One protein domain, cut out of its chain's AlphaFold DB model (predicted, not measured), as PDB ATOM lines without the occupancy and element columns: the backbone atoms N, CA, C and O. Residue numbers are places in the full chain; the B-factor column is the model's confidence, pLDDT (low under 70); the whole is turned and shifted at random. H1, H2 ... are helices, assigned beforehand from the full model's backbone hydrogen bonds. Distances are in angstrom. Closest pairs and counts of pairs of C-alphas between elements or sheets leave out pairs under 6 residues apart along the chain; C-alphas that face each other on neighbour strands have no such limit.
ATOM      1  N   LEU A   7     122.933  96.551  84.501       95.62
ATOM      2  CA  LEU A   7     122.613  97.398  83.363       95.62
ATOM      3  C   LEU A   7     121.902  98.688  83.811       95.62
ATOM      4  O   LEU A   7     120.880  98.622  84.500       95.62
ATOM      5  N   PRO A   8     122.362  99.875  83.375       94.81
ATOM      6  CA  PRO A   8     121.720 101.157  83.673       94.81
ATOM      7  C   PRO A   8     120.549 101.478  82.719       94.81
ATOM      8  O   PRO A   8     120.312 102.645  82.400       94.81
ATOM      9  N   VAL A   9     119.834 100.452  82.247       95.19
ATOM     10  CA  VAL A   9     118.715 100.580  81.298       95.19
ATOM     11  C   VAL A   9     117.450 101.081  81.992       95.19
ATOM     12  O   VAL A   9     117.187 100.778  83.158       95.19
ATOM     13  N   LYS A  10     116.656 101.872  81.273       93.81
ATOM     14  CA  LYS A  10     115.439 102.523  81.784       93.81
ATOM     15  C   LYS A  10     114.216 102.233  80.927       93.81
ATOM     16  O   LYS A  10     113.099 102.528  81.352       93.81
ATOM     17  N   THR A  11     114.421 101.677  79.738       93.75
ATOM     18  CA  THR A  11     113.372 101.385  78.765       93.75
ATOM     19  C   THR A  11     113.469  99.953  78.259       93.75
ATOM     20  O   THR A  11     114.540  99.344  78.242       93.75
ATOM     21  N   ARG A  12     112.328  99.419  77.819       94.69
ATOM     22  CA  ARG A  12     112.224  98.067  77.257       94.69
ATOM     23  C   ARG A  12     113.137  97.890  76.037       94.69
ATOM     24  O   ARG A  12     113.795  96.868  75.903       94.69
ATOM     25  N   GLN A  13     113.230  98.919  75.193       95.44
ATOM     26  CA  GLN A  13     114.065  98.893  73.992       95.44
ATOM     27  C   GLN A  13     115.561  98.807  74.317       95.44
ATOM     28  O   GLN A  13     116.277  98.066  73.653       95.44
ATOM     29  N   GLU A  14     116.036  99.530  75.334       96.38
ATOM     30  CA  GLU A  14     117.441  99.452  75.760       96.38
ATOM     31  C   GLU A  14     117.795  98.055  76.290       96.38
ATOM     32  O   GLU A  14     118.866  97.540  75.978       96.38
ATOM     33  N   LEU A  15     116.891  97.430  77.057       96.81
ATOM     34  CA  LEU A  15     117.072  96.052  77.516       96.81
ATOM     35  C   LEU A  15     117.131  95.077  76.334       96.81
ATOM     36  O   LEU A  15     118.048  94.263  76.266       96.81
ATOM     37  N   ARG A  16     116.201  95.199  75.380       97.00
ATOM     38  CA  ARG A  16     116.175  94.361  74.176       97.00
ATOM     39  C   ARG A  16     117.473  94.445  73.388       97.00
ATOM     40  O   ARG A  16     118.048  93.415  73.065       97.00
ATOM     41  N   THR A  17     117.956  95.658  73.124       97.44
ATOM     42  CA  THR A  17     119.209  95.862  72.387       97.44
ATOM     43  C   THR A  17     120.385  95.190  73.093       97.44
ATOM     44  O   THR A  17     121.185  94.524  72.443       97.44
ATOM     45  N   TRP A  18     120.463  95.284  74.425       97.44
ATOM     46  CA  TRP A  18     121.517  94.591  75.165       97.44
ATOM     47  C   TRP A  18     121.404  93.066  75.034       97.44
ATOM     48  O   TRP A  18     122.410  92.402  74.782       97.44
ATOM     49  N   LEU A  19     120.195  92.511  75.166       96.69
ATOM     50  CA  LEU A  19     119.955  91.070  75.058       96.69
ATOM     51  C   LEU A  19     120.268  90.535  73.655       96.69
ATOM     52  O   LEU A  19     120.929  89.506  73.542       96.69
ATOM     53  N   GLU A  20     119.867  91.239  72.596       96.88
ATOM     54  CA  GLU A  20     120.183  90.872  71.207       96.88
ATOM     55  C   GLU A  20     121.697  90.755  70.969       96.88
ATOM     56  O   GLU A  20     122.147  89.860  70.254       96.88
ATOM     57  N   GLU A  21     122.486  91.630  71.592       97.56
ATOM     58  CA  GLU A  21     123.942  91.653  71.453       97.56
ATOM     59  C   GLU A  21     124.661  90.635  72.358       97.56
ATOM     60  O   GLU A  21     125.693  90.089  71.962       97.56
ATOM     61  N   HIS A  22     124.137  90.365  73.560       96.94
ATOM     62  CA  HIS A  22     124.899  89.700  74.628       96.94
ATOM     63  C   HIS A  22     124.313  88.365  75.104       96.94
ATOM     64  O   HIS A  22     125.032  87.597  75.746       96.94
ATOM     65  N   ALA A  23     123.056  88.025  74.789       94.56
ATOM     66  CA  ALA A  23     122.404  86.816  75.319       94.56
ATOM     67  C   ALA A  23     123.092  85.501  74.903       94.56
ATOM     68  O   ALA A  23     122.925  84.479  75.565       94.56
ATOM     69  N   ALA A  24     123.884  85.512  73.826       96.06
ATOM     70  CA  ALA A  24     124.648  84.348  73.377       96.06
ATOM     71  C   ALA A  24     125.973  84.137  74.140       96.06
ATOM     72  O   ALA A  24     126.527  83.037  74.099       96.06
ATOM     73  N   THR A  25     126.504  85.172  74.798       96.69
ATOM     74  CA  THR A  25     127.846  85.158  75.414       96.69
ATOM     75  C   THR A  25     127.818  85.388  76.920       96.69
ATOM     76  O   THR A  25     128.600  84.772  77.647       96.69
ATOM     77  N   GLU A  26     126.922  86.248  77.398       96.06
ATOM     78  CA  GLU A  26     126.788  86.589  78.809       96.06
ATOM     79  C   GLU A  26     125.873  85.601  79.530       96.06
ATOM     80  O   GLU A  26     124.789  85.256  79.065       96.06
ATOM     81  N   LYS A  27     126.298  85.147  80.713       93.12
ATOM     82  CA  LYS A  27     125.536  84.163  81.502       93.12
ATOM     83  C   LYS A  27     124.371  84.785  82.265       93.12
ATOM     84  O   LYS A  27     123.435  84.079  82.631       93.12
ATOM     85  N   CYS A  28     124.478  86.070  82.590       94.31
ATOM     86  CA  CYS A  28     123.465  86.805  83.330       94.31
ATOM     87  C   CYS A  28     123.616  88.317  83.130       94.31
ATOM     88  O   CYS A  28     124.678  88.810  82.746       94.31
ATOM     89  N   CYS A  29     122.542  89.039  83.439       95.12
ATOM     90  CA  CYS A  29     122.544  90.478  83.657       95.12
ATOM     91  C   CYS A  29     121.618  90.824  84.823       95.12
ATOM     92  O   CYS A  29     120.721  90.051  85.172       95.12
ATOM     93  N   TRP A  30     121.836  91.989  85.426       95.44
ATOM     94  CA  TRP A  30     120.961  92.528  86.462       95.44
ATOM     95  C   TRP A  30     120.346  93.826  85.974       95.44
ATOM     96  O   TRP A  30     121.034  94.692  85.439       95.44
ATOM     97  N   VAL A  31     119.050  93.986  86.204       95.19
ATOM     98  CA  VAL A  31     118.314  95.210  85.884       95.19
ATOM     99  C   VAL A  31     117.512  95.656  87.093       95.19
ATOM    100  O   VAL A  31     116.991  94.842  87.858       95.19
ATOM    101  N   VAL A  32     117.406  96.969  87.273       94.56
ATOM    102  CA  VAL A  32     116.575  97.547  88.330       94.56
ATOM    103  C   VAL A  32     115.148  97.671  87.815       94.56
ATOM    104  O   VAL A  32     114.888  98.365  86.833       94.56
ATOM    105  N   VAL A  33     114.216  97.017  88.504       95.62
ATOM    106  CA  VAL A  33     112.799  96.991  88.130       95.62
ATOM    107  C   VAL A  33     111.911  97.575  89.216       95.62
ATOM    108  O   VAL A  33     112.276  97.653  90.392       95.62
ATOM    109  N   SER A  34     110.698  97.944  88.824       96.00
ATOM    110  CA  SER A  34     109.607  98.284  89.726       96.00
ATOM    111  C   SER A  34     108.384  97.433  89.406       96.00
ATOM    112  O   SER A  34     108.071  97.153  88.255       96.00
ATOM    113  N   VAL A  35     107.653  97.040  90.447       94.62
ATOM    114  CA  VAL A  35     106.362  96.346  90.297       94.62
ATOM    115  C   VAL A  35     105.248  97.328  89.907       94.62
ATOM    116  O   VAL A  35     104.239  96.934  89.338       94.62
ATOM    117  N   LYS A  36     105.423  98.620  90.211       94.50
ATOM    118  CA  LYS A  36     104.488  99.696  89.848       94.50
ATOM    119  C   LYS A  36     105.118 100.620  88.818       94.50
ATOM    120  O   LYS A  36     106.325 100.856  88.884       94.50
ATOM    121  N   GLU A  37     104.305 101.203  87.948       89.88
ATOM    122  CA  GLU A  37     104.771 102.200  86.984       89.88
ATOM    123  C   GLU A  37     105.471 103.367  87.688       89.88
ATOM    124  O   GLU A  37     104.962 103.935  88.662       89.88
ATOM    125  N   ARG A  38     106.674 103.692  87.211       90.69
ATOM    126  CA  ARG A  38     107.486 104.819  87.670       90.69
ATOM    127  C   ARG A  38     108.263 105.388  86.485       90.69
ATOM    128  O   ARG A  38     108.709 104.614  85.639       90.69
ATOM    129  N   PRO A  39     108.478 106.713  86.430       88.62
ATOM    130  CA  PRO A  39     109.345 107.298  85.419       88.62
ATOM    131  C   PRO A  39     110.741 106.669  85.459       88.62
ATOM    132  O   PRO A  39     111.300 106.477  86.539       88.62
ATOM    133  N   ASN A  40     111.319 106.408  84.284       87.25
ATOM    134  CA  ASN A  40     112.688 105.905  84.133       87.25
ATOM    135  C   ASN A  40     112.965 104.584  84.873       87.25
ATOM    136  O   ASN A  40     114.054 104.397  85.413       87.25
ATOM    137  N   THR A  41     111.980 103.692  84.973       91.75
ATOM    138  CA  THR A  41     112.156 102.369  85.581       91.75
ATOM    139  C   THR A  41     111.415 101.327  84.759       91.75
ATOM    140  O   THR A  41     110.275 101.552  84.357       91.75
ATOM    141  N   LEU A  42     112.045 100.175  84.551       95.56
ATOM    142  CA  LEU A  42     111.418  99.039  83.891       95.56
ATOM    143  C   LEU A  42     110.360  98.394  84.791       95.56
ATOM    144  O   LEU A  42     110.575  98.218  85.995       95.56
ATOM    145  N   LEU A  43     109.228  98.007  84.205       96.12
ATOM    146  CA  LEU A  43     108.267  97.156  84.895       96.12
ATOM    147  C   LEU A  43     108.810  95.732  84.993       96.12
ATOM    148  O   LEU A  43     109.420  95.224  84.058       96.12
ATOM    149  N   TYR A  44     108.550  95.072  86.120       95.56
ATOM    150  CA  TYR A  44     108.937  93.674  86.316       95.56
ATOM    151  C   TYR A  44     108.456  92.768  85.170       95.56
ATOM    152  O   TYR A  44     109.238  91.969  84.667       95.56
ATOM    153  N   LEU A  45     107.199  92.922  84.737       96.00
ATOM    154  CA  LEU A  45     106.631  92.104  83.662       96.00
ATOM    155  C   LEU A  45     107.333  92.346  82.323       96.00
ATOM    156  O   LEU A  45     107.683  91.379  81.662       96.00
ATOM    157  N   ASP A  46     107.619  93.603  81.978       94.62
ATOM    158  CA  ASP A  46     108.366  93.950  80.766       94.62
ATOM    159  C   ASP A  46     109.724  93.245  80.720       94.62
ATOM    160  O   ASP A  46     110.093  92.679  79.701       94.62
ATOM    161  N   VAL A  47     110.462  93.247  81.832       96.31
ATOM    162  CA  VAL A  47     111.770  92.580  81.900       96.31
ATOM    163  C   VAL A  47     111.649  91.073  81.743       96.31
ATOM    164  O   VAL A  47     112.481  90.468  81.073       96.31
ATOM    165  N   VAL A  48     110.634  90.465  82.361       95.50
ATOM    166  CA  VAL A  48     110.391  89.024  82.226       95.50
ATOM    167  C   VAL A  48     110.052  88.674  80.779       95.50
ATOM    168  O   VAL A  48     110.582  87.694  80.274       95.50
ATOM    169  N   GLU A  49     109.219  89.472  80.108       95.56
ATOM    170  CA  GLU A  49     108.863  89.265  78.700       95.56
ATOM    171  C   GLU A  49     110.069  89.370  77.761       95.56
ATOM    172  O   GLU A  49     110.188  88.553  76.857       95.56
ATOM    173  N   GLU A  50     110.968  90.339  77.965       94.75
ATOM    174  CA  GLU A  50     112.161  90.480  77.113       94.75
ATOM    175  C   GLU A  50     113.198  89.367  77.336       94.75
ATOM    176  O   GLU A  50     114.018  89.120  76.457       94.75
ATOM    177  N   ALA A  51     113.184  88.709  78.499       92.56
ATOM    178  CA  ALA A  51     114.137  87.657  78.853       92.56
ATOM    179  C   ALA A  51     113.661  86.224  78.523       92.56
ATOM    180  O   ALA A  51     114.416  85.281  78.776       92.56
ATOM    181  N   LEU A  52     112.428  86.055  78.026       89.75
ATOM    182  CA  LEU A  52     111.838  84.771  77.607       89.75
ATOM    183  C   LEU A  52     112.202  84.418  76.160       89.75
ATOM    184  O   LEU A  52     112.499  83.221  75.932       89.75
TER     185      LEU A  52
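This is residues 7 to 52 of the 52 residues of an uncharacterized protein of Planococcus massiliensis (UniProt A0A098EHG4). With little regular structure, the domain is two helices that meet at a slant, H1 and the shorter H2, and a long link between them that runs back along the length of the whole and makes a loop before H2. The printed part has 46 residues, of which 18 are in the two named helices, H1 then H2; there is no named strand, and the class is all helix. It is compact, with a radius of gyration of the C-alphas of 10.2 A, yet elongated, spanning 31 by 17 by 15 A.

H1, residues 12 to 22, begins at C-alpha 12 (112.224, 98.067, 77.257) and is 15.4 A long. H2, residues 44 to 50, is 10.3 A long and ends at C-alpha 50 (112.161, 90.480, 77.113).

H1 and H2 touch, and their closest C-alphas, those of Arg 16 and Glu 50, are 6.3 A apart. They run the same way at a steep tilt of 45 degrees. In both helices every O i to N i+4 pair is within hydrogen-bond range. Within the link, residues 33 to 34 pair with residues 42 to 43, parallel.

The C-alphas farthest apart, those of Thr 25 and Lys 36, are 31.1 A apart. The link from H1 to H2, residues 23 to 43, is long. The printed part has no cut, and no printed residue is under 70 in pLDDT.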